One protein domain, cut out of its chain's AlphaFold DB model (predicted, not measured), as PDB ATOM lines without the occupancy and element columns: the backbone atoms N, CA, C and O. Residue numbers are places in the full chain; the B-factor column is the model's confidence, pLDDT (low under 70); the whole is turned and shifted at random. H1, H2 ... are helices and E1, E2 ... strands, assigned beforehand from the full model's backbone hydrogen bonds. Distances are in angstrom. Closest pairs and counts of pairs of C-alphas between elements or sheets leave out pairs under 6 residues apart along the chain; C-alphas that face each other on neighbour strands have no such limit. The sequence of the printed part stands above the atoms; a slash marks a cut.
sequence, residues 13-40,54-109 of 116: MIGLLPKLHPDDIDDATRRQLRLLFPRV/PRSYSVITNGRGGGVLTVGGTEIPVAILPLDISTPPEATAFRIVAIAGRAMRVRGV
ATOM      1  N   MET A  13      50.408  37.240 -36.710       92.75
ATOM      2  CA  MET A  13      49.323  36.339 -36.341       92.75
ATOM      3  C   MET A  13      48.598  36.883 -35.107       92.75
ATOM      4  O   MET A  13      49.242  37.281 -34.139       92.75
ATOM      5  N   ILE A  14      47.270  36.888 -35.147       93.25
ATOM      6  CA  ILE A  14      46.402  37.356 -34.060       93.25
ATOM      7  C   ILE A  14      45.316  36.323 -33.769       93.25
ATOM      8  O   ILE A  14      44.890  35.592 -34.667       93.25
ATOM      9  N   GLY A  15      44.849  36.289 -32.525       92.69
ATOM     10  CA  GLY A  15      43.641  35.567 -32.142       92.69
ATOM     11  C   GLY A  15      42.419  36.468 -32.292       92.69
ATOM     12  O   GLY A  15      42.403  37.585 -31.772       92.69
ATOM     13  N   LEU A  16      41.388  35.994 -32.988       93.25
ATOM     14  CA  LEU A  16      40.068  36.621 -32.983       93.25
ATOM     15  C   LEU A  16      39.099  35.756 -32.178       93.25
ATOM     16  O   LEU A  16      38.986  34.556 -32.427       93.25
ATOM     17  N   LEU A  17      38.389  36.379 -31.240       91.69
ATOM     18  CA  LEU A  17      37.373  35.726 -30.413       91.69
ATOM     19  C   LEU A  17      36.048  36.493 -30.538       91.69
ATOM     20  O   LEU A  17      36.017  37.672 -30.176       91.69
ATOM     21  N   PRO A  18      34.964  35.899 -31.064       92.12
ATOM     22  CA  PRO A  18      33.682  36.581 -31.188       92.12
ATOM     23  C   PRO A  18      33.103  36.950 -29.819       92.12
ATOM     24  O   PRO A  18      33.219  36.207 -28.850       92.12
ATOM     25  N   LYS A  19      32.463  38.120 -29.758       89.88
ATOM     26  CA  LYS A  19      31.783  38.668 -28.574       89.88
ATOM     27  C   LYS A  19      30.263  38.662 -28.759       89.88
ATOM     28  O   LYS A  19      29.606  39.663 -28.490       89.88
ATOM     29  N   LEU A  20      29.725  37.575 -29.302       82.69
ATOM     30  CA  LEU A  20      28.291  37.403 -29.536       82.69
ATOM     31  C   LEU A  20      27.733  36.379 -28.554       82.69
ATOM     32  O   LEU A  20      28.366  35.349 -28.327       82.69
ATOM     33  N   HIS A  21      26.555  36.656 -27.999       75.12
ATOM     34  CA  HIS A  21      25.808  35.661 -27.241       75.12
ATOM     35  C   HIS A  21      25.073  34.728 -28.225       75.12
ATOM     36  O   HIS A  21      24.488  35.225 -29.192       75.12
ATOM     37  N   PRO A  22      25.082  33.398 -28.023       68.06
ATOM     38  CA  PRO A  22      24.487  32.435 -28.963       68.06
ATOM     39  C   PRO A  22      22.970  32.605 -29.171       68.06
ATOM     40  O   PRO A  22      22.446  32.195 -30.217       68.06
ATOM     41  N   ASP A  23      22.293  33.243 -28.215       74.06
ATOM     42  CA  ASP A  23      20.854  33.541 -28.264       74.06
ATOM     43  C   ASP A  23      20.519  34.827 -29.042       74.06
ATOM     44  O   ASP A  23      19.383  35.001 -29.477       74.06
ATOM     45  N   ASP A  24      21.505  35.700 -29.278       80.69
ATOM     46  CA  ASP A  24      21.306  37.033 -29.869       80.69
ATOM     47  C   ASP A  24      21.596  37.076 -31.381       80.69
ATOM     48  O   ASP A  24      21.676  38.150 -31.982       80.69
ATOM     49  N   ILE A  25      21.802  35.917 -32.014       83.56
ATOM     50  CA  ILE A  25      22.263  35.824 -33.404       83.56
ATOM     51  C   ILE A  25      21.288  35.061 -34.301       83.56
ATOM     52  O   ILE A  25      20.709  34.040 -33.920       83.56
ATOM     53  N   ASP A  26      21.155  35.536 -35.539       86.81
ATOM     54  CA  ASP A  26      20.402  34.846 -36.582       86.81
ATOM     55  C   ASP A  26      21.130  33.582 -37.092       86.81
ATOM     56  O   ASP A  26      22.322  33.353 -36.847       86.81
ATOM     57  N   ASP A  27      20.412  32.734 -37.832       84.00
ATOM     58  CA  ASP A  27      20.967  31.481 -38.362       84.00
ATOM     59  C   ASP A  27      22.129  31.703 -39.340       84.00
ATOM     60  O   ASP A  27      23.054  30.886 -39.425       84.00
ATOM     61  N   ALA A  28      22.112  32.818 -40.075       83.56
ATOM     62  CA  ALA A  28      23.178  33.178 -40.999       83.56
ATOM     63  C   ALA A  28      24.487  33.460 -40.245       83.56
ATOM     64  O   ALA A  28      25.537  32.916 -40.601       83.56
ATOM     65  N   THR A  29      24.414  34.247 -39.175       84.31
ATOM     66  CA  THR A  29      25.529  34.579 -38.285       84.31
ATOM     67  C   THR A  29      26.018  33.337 -37.560       84.31
ATOM     68  O   THR A  29      27.218  33.063 -37.583       84.31
ATOM     69  N   ARG A  30      25.107  32.510 -37.032       84.69
ATOM     70  CA  ARG A  30      25.440  31.215 -36.416       84.69
ATOM     71  C   ARG A  30      26.220  30.316 -37.376       84.69
ATOM     72  O   ARG A  30      27.233  29.726 -37.003       84.69
ATOM     73  N   ARG A  31      25.815  30.258 -38.650       82.81
ATOM     74  CA  ARG A  31      26.545  29.511 -39.685       82.81
ATOM     75  C   ARG A  31      27.933  30.095 -39.958       82.81
ATOM     76  O   ARG A  31      28.869  29.320 -40.140       82.81
ATOM     77  N   GLN A  32      28.090  31.420 -40.020       82.44
ATOM     78  CA  GLN A  32      29.413  32.034 -40.209       82.44
ATOM     79  C   GLN A  32      30.328  31.792 -39.007       82.44
ATOM     80  O   GLN A  32      31.498  31.469 -39.210       82.44
ATOM     81  N   LEU A  33      29.797  31.883 -37.783       82.75
ATOM     82  CA  LEU A  33      30.543  31.609 -36.557       82.75
ATOM     83  C   LEU A  33      31.066  30.178 -36.538       82.75
ATOM     84  O   LEU A  33      32.269  29.993 -36.422       82.75
ATOM     85  N   ARG A  34      30.220  29.176 -36.801       80.75
ATOM     86  CA  ARG A  34      30.663  27.770 -36.886       80.75
ATOM     87  C   ARG A  34      31.765  27.539 -37.920       80.75
ATOM     88  O   ARG A  34      32.590  26.647 -37.764       80.75
ATOM     89  N   LEU A  35      31.777  28.327 -38.996       79.19
ATOM     90  CA  LEU A  35      32.760  28.203 -40.072       79.19
ATOM     91  C   LEU A  35      34.088  28.916 -39.794       79.19
ATOM     92  O   LEU A  35      35.087  28.559 -40.415       79.19
ATOM     93  N   LEU A  36      34.082  29.964 -38.971       83.19
ATOM     94  CA  LEU A  36      35.250  30.814 -38.706       83.19
ATOM     95  C   LEU A  36      35.807  30.671 -37.300       83.19
ATOM     96  O   LEU A  36      36.962  31.008 -37.088       83.19
ATOM     97  N   PHE A  37      34.984  30.202 -36.375       85.19
ATOM     98  CA  PHE A  37      35.274  30.047 -34.962       85.19
ATOM     99  C   PHE A  37      34.735  28.691 -34.495       85.19
ATOM    100  O   PHE A  37      33.784  28.625 -33.716       85.19
ATOM    101  N   PRO A  38      35.313  27.580 -34.987       77.50
ATOM    102  CA  PRO A  38      34.766  26.238 -34.786       77.50
ATOM    103  C   PRO A  38      34.753  25.788 -33.318       77.50
ATOM    104  O   PRO A  38      34.153  24.769 -33.014       77.50
ATOM    105  N   ARG A  39      35.421  26.521 -32.419       76.81
ATOM    106  CA  ARG A  39      35.584  26.175 -31.000       76.81
ATOM    107  C   ARG A  39      34.684  26.978 -30.051       76.81
ATOM    108  O   ARG A  39      34.667  26.685 -28.864       76.81
ATOM    109  N   VAL A  40      33.944  27.972 -30.548       70.38
ATOM    110  CA  VAL A  40      33.168  28.906 -29.703       70.38
ATOM    111  C   VAL A  40      31.922  28.267 -29.076       70.38
ATOM    112  O   VAL A  40      31.478  28.727 -28.032       70.38
ATOM    113  N   PRO A  54      41.987  29.764 -47.963       61.72
ATOM    114  CA  PRO A  54      41.981  30.748 -46.900       61.72
ATOM    115  C   PRO A  54      41.571  32.102 -47.481       61.72
ATOM    116  O   PRO A  54      42.286  32.665 -48.318       61.72
ATOM    117  N   ARG A  55      40.371  32.565 -47.110       79.31
ATOM    118  CA  ARG A  55      39.773  33.811 -47.603       79.31
ATOM    119  C   ARG A  55      40.319  34.986 -46.801       79.31
ATOM    120  O   ARG A  55      40.703  34.828 -45.646       79.31
ATOM    121  N   SER A  56      40.363  36.149 -47.445       86.75
ATOM    122  CA  SER A  56      40.639  37.407 -46.756       86.75
ATOM    123  C   SER A  56      39.330  38.017 -46.265       86.75
ATOM    124  O   SER A  56      38.346  38.037 -47.005       86.75
ATOM    125  N   TYR A  57      39.340  38.519 -45.041       91.62
ATOM    126  CA  TYR A  57      38.221  39.155 -44.362       91.62
ATOM    127  C   TYR A  57      38.620  40.563 -43.934       91.62
ATOM    128  O   TYR A  57      39.805  40.843 -43.750       91.62
ATOM    129  N   SER A  58      37.638  41.451 -43.797       94.00
ATOM    130  CA  SER A  58      37.860  42.809 -43.302       94.00
ATOM    131  C   SER A  58      37.603  42.848 -41.803       94.00
ATOM    132  O   SER A  58      36.578  42.343 -41.355       94.00
ATOM    133  N   VAL A  59      38.500  43.468 -41.046       95.06
ATOM    134  CA  VAL A  59      38.300  43.784 -39.631       95.06
ATOM    135  C   VAL A  59      38.477  45.285 -39.449       95.06
ATOM    136  O   VAL A  59      39.460  45.858 -39.913       95.06
ATOM    137  N   ILE A  60      37.533  45.932 -38.775       95.06
ATOM    138  CA  ILE A  60      37.648  47.337 -38.374       95.06
ATOM    139  C   ILE A  60      37.952  47.371 -36.879       95.06
ATOM    140  O   ILE A  60      37.119  46.961 -36.073       95.06
ATOM    141  N   THR A  61      39.145  47.835 -36.501       91.75
ATOM    142  CA  THR A  61      39.549  47.952 -35.092       91.75
ATOM    143  C   THR A  61      38.966  49.203 -34.439       91.75
ATOM    144  O   THR A  61      38.889  50.274 -35.046       91.75
ATOM    145  N   ASN A  62      38.593  49.076 -33.166       88.00
ATOM    146  CA  ASN A  62      38.197  50.198 -32.313       88.00
ATOM    147  C   ASN A  62      39.358  50.738 -31.448       88.00
ATOM    148  O   ASN A  62      39.148  51.645 -30.644       88.00
ATOM    149  N   GLY A  63      40.572  50.193 -31.608       77.38
ATOM    150  CA  GLY A  63      41.792  50.625 -30.918       77.38
ATOM    151  C   GLY A  63      41.974  50.102 -29.488       77.38
ATOM    152  O   GLY A  63      42.999  50.387 -28.882       77.38
ATOM    153  N   ARG A  64      41.022  49.337 -28.932       79.81
ATOM    154  CA  ARG A  64      41.068  48.830 -27.541       79.81
ATOM    155  C   ARG A  64      41.038  47.299 -27.466       79.81
ATOM    156  O   ARG A  64      40.267  46.730 -26.699       79.81
ATOM    157  N   GLY A  65      41.806  46.626 -28.327       86.50
ATOM    158  CA  GLY A  65      41.813  45.156 -28.393       86.50
ATOM    159  C   GLY A  65      40.480  44.564 -28.870       86.50
ATOM    160  O   GLY A  65      40.112  43.446 -28.513       86.50
ATOM    161  N   GLY A  66      39.707  45.322 -29.650       91.50
ATOM    162  CA  GLY A  66      38.440  44.872 -30.212       91.50
ATOM    163  C   GLY A  66      38.203  45.414 -31.612       91.50
ATOM    164  O   GLY A  66      38.864  46.346 -32.075       91.50
ATOM    165  N   GLY A  67      37.232  44.826 -32.292       93.62
ATOM    166  CA  GLY A  67      36.841  45.257 -33.622       93.62
ATOM    167  C   GLY A  67      35.584  44.566 -34.118       93.62
ATOM    168  O   GLY A  67      34.942  43.809 -33.392       93.62
ATOM    169  N   VAL A  68      35.254  44.842 -35.372       95.62
ATOM    170  CA  VAL A  68      34.157  44.198 -36.095       95.62
ATOM    171  C   VAL A  68      34.741  43.481 -37.301       95.62
ATOM    172  O   VAL A  68      35.382  44.106 -38.145       95.62
ATOM    173  N   LEU A  69      34.547  42.166 -37.358       94.06
ATOM    174  CA  LEU A  69      34.907  41.304 -38.476       94.06
ATOM    175  C   LEU A  69      33.719  41.219 -39.444       94.06
ATOM    176  O   LEU A  69      32.639  40.784 -39.058       94.06
ATOM    177  N   THR A  70      33.920  41.589 -40.707       92.19
ATOM    178  CA  THR A  70      32.880  41.519 -41.744       92.19
ATOM    179  C   THR A  70      33.073  40.293 -42.634       92.19
ATOM    180  O   THR A  70      34.112  40.133 -43.287       92.19
ATOM    181  N   VAL A  71      32.053  39.433 -42.707       87.00
ATOM    182  CA  VAL A  71      32.078  38.159 -43.439       87.00
ATOM    183  C   VAL A  71      30.806  38.018 -44.261       87.00
ATOM    184  O   VAL A  71      29.734  37.779 -43.724       87.00
ATOM    185  N   GLY A  72      30.916  38.138 -45.587       81.00
ATOM    186  CA  GLY A  72      29.766  37.936 -46.477       81.00
ATOM    187  C   GLY A  72      28.582  38.873 -46.198       81.00
ATOM    188  O   GLY A  72      27.449  38.467 -46.420       81.00
ATOM    189  N   GLY A  73      28.844  40.084 -45.695       83.62
ATOM    190  CA  GLY A  73      27.820  41.056 -45.291       83.62
ATOM    191  C   GLY A  73      27.411  40.984 -43.815       83.62
ATOM    192  O   GLY A  73      26.750  41.898 -43.342       83.62
ATOM    193  N   THR A  74      27.834  39.955 -43.076       86.69
ATOM    194  CA  THR A  74      27.590  39.827 -41.632       86.69
ATOM    195  C   THR A  74      28.682  40.533 -40.837       86.69
ATOM    196  O   THR A  74      29.867  40.317 -41.100       86.69
ATOM    197  N   GLU A  75      28.295  41.336 -39.850       91.31
ATOM    198  CA  GLU A  75      29.202  41.990 -38.907       91.31
ATOM    199  C   GLU A  75      29.289  41.194 -37.603       91.31
ATOM    200  O   GLU A  75      28.282  40.918 -36.956       91.31
ATOM    201  N   ILE A  76      30.505  40.810 -37.219       91.50
ATOM    202  CA  ILE A  76      30.779  39.980 -36.047       91.50
ATOM    203  C   ILE A  76      31.687  40.778 -35.104       91.50
ATOM    204  O   ILE A  76      32.864  40.976 -35.419       91.50
ATOM    205  N   PRO A  77      31.186  41.252 -33.951       93.88
ATOM    206  CA  PRO A  77      32.022  41.841 -32.912       93.88
ATOM    207  C   PRO A  77      33.060  40.828 -32.420       93.88
ATOM    208  O   PRO A  77      32.712  39.697 -32.086       93.88
ATOM    209  N   VAL A  78      34.330  41.226 -32.354       93.94
ATOM    210  CA  VAL A  78      35.446  40.360 -31.944       93.94
ATOM    211  C   VAL A  78      36.362  41.049 -30.931       93.94
ATOM    212  O   VAL A  78      36.567  42.266 -30.964       93.94
ATOM    213  N   ALA A  79      36.943  40.264 -30.024       93.75
ATOM    214  CA  ALA A  79      38.186  40.604 -29.348       93.75
ATOM    215  C   ALA A  79      39.356  40.343 -30.303       93.75
ATOM    216  O   ALA A  79      39.371  39.328 -31.000       93.75
ATOM    217  N   ILE A  80      40.323  41.256 -30.313       93.75
ATOM    218  CA  ILE A  80      41.596  41.113 -31.015       93.75
ATOM    219  C   ILE A  80      42.646  40.852 -29.945       93.75
ATOM    220  O   ILE A  80      42.888  41.713 -29.099       93.75
ATOM    221  N   LEU A  81      43.235  39.664 -29.981       92.44
ATOM    222  CA  LEU A  81      44.169  39.181 -28.975       92.44
ATOM    223  C   LEU A  81      45.541  38.939 -29.618       92.44
ATOM    224  O   LEU A  81      45.597  38.496 -30.775       92.44
ATOM    225  N   PRO A  82      46.650  39.188 -28.896       91.25
ATOM    226  CA  PRO A  82      47.933  38.629 -29.298       91.25
ATOM    227  C   PRO A  82      47.808  37.101 -29.354       91.25
ATOM    228  O   PRO A  82      47.027  36.517 -28.600       91.25
ATOM    229  N   LEU A  83      48.525  36.466 -30.285       88.69
ATOM    230  CA  LEU A  83      48.585  35.010 -30.371       88.69
ATOM    231  C   LEU A  83      49.785  34.514 -29.551       88.69
ATOM    232  O   LEU A  83      50.905  34.460 -30.058       88.69
ATOM    233  N   ASP A  84      49.546  34.210 -28.281       87.44
ATOM    234  CA  ASP A  84      50.539  33.772 -27.302       87.44
ATOM    235  C   ASP A  84      49.936  32.752 -26.315       87.44
ATOM    236  O   ASP A  84      48.836  32.237 -26.512       87.44
ATOM    237  N   ILE A  85      50.669  32.419 -25.249       84.75
ATOM    238  CA  ILE A  85      50.238  31.426 -24.251       84.75
ATOM    239  C   ILE A  85      48.980  31.838 -23.466       84.75
ATOM    240  O   ILE A  85      48.337  30.992 -22.851       84.75
ATOM    241  N   SER A  86      48.629  33.125 -23.466       86.56
ATOM    242  CA  SER A  86      47.442  33.657 -22.793       86.56
ATOM    243  C   SER A  86      46.200  33.677 -23.686       86.56
ATOM    244  O   SER A  86      45.105  33.967 -23.200       86.56
ATOM    245  N   THR A  87      46.341  33.368 -24.981       87.75
ATOM    246  CA  THR A  87      45.211  33.343 -25.908       87.75
ATOM    247  C   THR A  87      44.220  32.240 -25.512       87.75
ATOM    248  O   THR A  87      44.615  31.075 -25.425       87.75
ATOM    249  N   PRO A  88      42.924  32.559 -25.321       88.81
ATOM    250  CA  PRO A  88      41.902  31.556 -25.054       88.81
ATOM    251  C   PRO A  88      41.831  30.515 -26.184       88.81
ATOM    252  O   PRO A  88      41.919  30.893 -27.358       88.81
ATOM    253  N   PRO A  89      41.651  29.222 -25.868       85.12
ATOM    254  CA  PRO A  89      41.655  28.149 -26.865       85.12
ATOM    255  C   PRO A  89      40.517  28.259 -27.892       85.12
ATOM    256  O   PRO A  89      40.622  27.688 -28.982       85.12
ATOM    257  N   GLU A  90      39.453  28.998 -27.568       86.75
ATOM    258  CA  GLU A  90      38.308  29.282 -28.434       86.75
ATOM    259  C   GLU A  90      38.627  30.327 -29.514       86.75
ATOM    260  O   GLU A  90      37.929  30.410 -30.531       86.75
ATOM    261  N   ALA A  91      39.678  31.133 -29.319       89.12
ATOM    262  CA  ALA A  91      40.090  32.122 -30.302       89.12
ATOM    263  C   ALA A  91      40.615  31.428 -31.564       89.12
ATOM    264  O   ALA A  91      41.350  30.443 -31.513       89.12
ATOM    265  N   THR A  92      40.260  31.971 -32.725       89.25
ATOM    266  CA  THR A  92      40.753  31.463 -34.007       89.25
ATOM    267  C   THR A  92      41.884  32.334 -34.526       89.25
ATOM    268  O   THR A  92      41.816  33.562 -34.465       89.25
ATOM    269  N   ALA A  93      42.932  31.689 -35.034       90.06
ATOM    270  CA  ALA A  93      44.122  32.357 -35.525       90.06
ATOM    271  C   ALA A  93      43.912  32.933 -36.936       90.06
ATOM    272  O   ALA A  93      43.475  32.249 -37.868       90.06
ATOM    273  N   PHE A  94      44.295  34.194 -37.109       91.69
ATOM    274  CA  PHE A  94      44.301  34.880 -38.395       91.69
ATOM    275  C   PHE A  94      45.636  35.581 -38.623       91.69
ATOM    276  O   PHE A  94      46.242  36.107 -37.693       91.69
ATOM    277  N   ARG A  95      46.067  35.654 -39.884       92.88
ATOM    278  CA  ARG A  95      47.216  36.464 -40.298       92.88
ATOM    279  C   ARG A  95      46.759  37.816 -40.823       92.88
ATOM    280  O   ARG A  95      45.912  37.864 -41.715       92.88
ATOM    281  N   ILE A  96      47.362  38.901 -40.355       93.56
ATOM    282  CA  ILE A  96      47.156  40.237 -40.924       93.56
ATOM    283  C   ILE A  96      47.873  40.312 -42.276       93.56
ATOM    284  O   ILE A  96      49.073  40.071 -42.361       93.56
ATOM    285  N   VAL A  97      47.153  40.653 -43.345       94.81
ATOM    286  CA  VAL A  97      47.709  40.748 -44.711       94.81
ATOM    287  C   VAL A  97      47.773  42.177 -45.244       94.81
ATOM    288  O   VAL A  97      48.529  42.442 -46.171       94.81
ATOM    289  N   ALA A  98      46.997  43.102 -44.680       95.12
ATOM    290  CA  ALA A  98      47.079  44.526 -44.997       95.12
ATOM    291  C   ALA A  98      46.493  45.363 -43.855       95.12
ATOM    292  O   ALA A  98      45.574  44.908 -43.174       95.12
ATOM    293  N   ILE A  99      46.975  46.597 -43.696       94.38
ATOM    294  CA  ILE A  99      46.438  47.593 -42.762       94.38
ATOM    295  C   ILE A  99      46.262  48.916 -43.513       94.38
ATOM    296  O   ILE A  99      47.142  49.332 -44.263       94.38
ATOM    297  N   ALA A 100      45.120  49.566 -43.309       92.88
ATOM    298  CA  ALA A 100      44.798  50.893 -43.813       92.88
ATOM    299  C   ALA A 100      44.035  51.667 -42.725       92.88
ATOM    300  O   ALA A 100      42.816  51.546 -42.578       92.88
ATOM    301  N   GLY A 101      44.766  52.446 -41.924       89.88
ATOM    302  CA  GLY A 101      44.202  53.127 -40.757       89.88
ATOM    303  C   GLY A 101      43.601  52.126 -39.766       89.88
ATOM    304  O   GLY A 101      44.300  51.257 -39.259       89.88
ATOM    305  N   ARG A 102      42.292  52.236 -39.504       90.31
ATOM    306  CA  ARG A 102      41.553  51.320 -38.613       90.31
ATOM    307  C   ARG A 102      41.057  50.049 -39.300       90.31
ATOM    308  O   ARG A 102      40.555  49.157 -38.623       90.31
ATOM    309  N   ALA A 103      41.150  49.962 -40.622       93.00
ATOM    310  CA  ALA A 103      40.772  48.766 -41.354       93.00
ATOM    311  C   ALA A 103      41.990  47.851 -41.510       93.00
ATOM    312  O   ALA A 103      43.069  48.295 -41.898       93.00
ATOM    313  N   MET A 104      41.809  46.561 -41.262       93.81
ATOM    314  CA  MET A 104      42.798  45.531 -41.552       93.81
ATOM    315  C   MET A 104      42.160  44.425 -42.384       93.81
ATOM    316  O   MET A 104      40.987  44.088 -42.219       93.81
ATOM    317  N   ARG A 105      42.942  43.844 -43.291       94.38
ATOM    318  CA  ARG A 105      42.580  42.591 -43.946       94.38
ATOM    319  C   ARG A 105      43.277  41.459 -43.226       94.38
ATOM    320  O   ARG A 105      44.490  41.515 -43.025       94.38
ATOM    321  N   VAL A 106      42.519  40.427 -42.893       93.00
ATOM    322  CA  VAL A 106      43.018  39.234 -42.213       93.00
ATOM    323  C   VAL A 106      42.708  37.991 -43.027       93.00
ATOM    324  O   VAL A 106      41.690  37.933 -43.712       93.00
ATOM    325  N   ARG A 107      43.571  36.988 -42.968       90.62
ATOM    326  CA  ARG A 107      43.392  35.708 -43.650       90.62
ATOM    327  C   ARG A 107      43.330  34.603 -42.606       90.62
ATOM    328  O   ARG A 107      44.202  34.544 -41.745       90.62
ATOM    329  N   GLY A 108      42.299  33.760 -42.679       83.62
ATOM    330  CA  GLY A 108      42.203  32.590 -41.800       83.62
ATOM    331  C   GLY A 108      43.394  31.668 -42.029       83.62
ATOM    332  O   GLY A 108      43.834  31.523 -43.171       83.62
ATOM    333  N   VAL A 109      43.929  31.082 -40.964       71.44
ATOM    334  CA  VAL A 109      44.985  30.071 -41.069       71.44
ATOM    335  C   VAL A 109      44.320  28.709 -40.982       71.44
ATOM    336  O   VAL A 109      43.486  28.487 -40.108       71.44
TER     337      VAL A 109
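This is residues 13 to 40 and 54 to 109 of the 116 residues of an uncharacterized protein of Microbacterium lacticum (UniProt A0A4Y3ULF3). The domain is a small closed barrel of six antiparallel strands, with one helix, H1, outside it at one end, where E3 ends and E4 begins. Round the ring run E1, E4, E3, E2, E6, E5 and back to E1. The printed part has 84 residues, with one named helix and six named strands in the order E1, H1, E2, E3, E4, E5, E6; the class is mostly strand. It is compact, with a radius of gyration of the C-alphas of 11.9 A, and rounded, spanning 31 by 29 by 26 A.

E1, residues 13 to 18, has E4, residues 74 to 82, on one side and E5, residues 92 to 100, on the other side. E1 and E4 are antiparallel at 130 degrees, with N 79 and O 17 2.8 A apart, within hydrogen-bond range. E5 and E1 are antiparallel, with N 14 and O 94 at 2.9 A. H1, residues 27 to 36, is on the barrel and outside it, at a height over the sheet of 8.7 A. It lies over E4, at 31 degrees on the local plane, only just slantwise to the strands. The closest C-alphas of H1 and E4 are those of Thr 29 and Thr 74, 6.6 A apart. In H1 every O i to N i+4 pair is within hydrogen-bond range. E2, residues 56 to 61, and E3, residues 66 to 71, form a hairpin at 149 degrees, with N 70 and O 58 at 2.8 A. E3 and E4 form the next hairpin at 136 degrees, with N 69 and O 76 at 2.8 A. E2, E3 and E4 are a meander, each strand the antiparallel neighbour of the one before. E4 bends by 52 degrees at residue 77, and E5 by 66 degrees at residue 97. E5 and E6, residues 103 to 108, form a hairpin at 145 degrees, with N 97 and O 105 at 2.8 A. E6 and E2 are antiparallel at 138 degrees, with N 57 and O 106 at 2.8 A. E1 and E2 are apart.

E1 begins at C-alpha 13, at (49.323, 36.339, -36.341), and is 16.5 A long. H1 measures 14.3 A, E2 15.8 A and E3 16.1 A. E4, 23.8 A long, begins at C-alpha 74, at (27.590, 39.827, -41.632). E5 measures 22.1 A. E6, 16.2 A long, ends at C-alpha 108, at (42.203, 32.590, -41.800).

The two C-alphas farthest apart are those of Asp 23 and Ala 100, at 33.4 A. Residues 41 to 53 are not printed, and C-alphas 40 and 54 are 19.4 A apart across this cut. Of the links printed whole, none is long. The mean pLDDT of the printed part is 87.2; residues 22 and 54 are under 70.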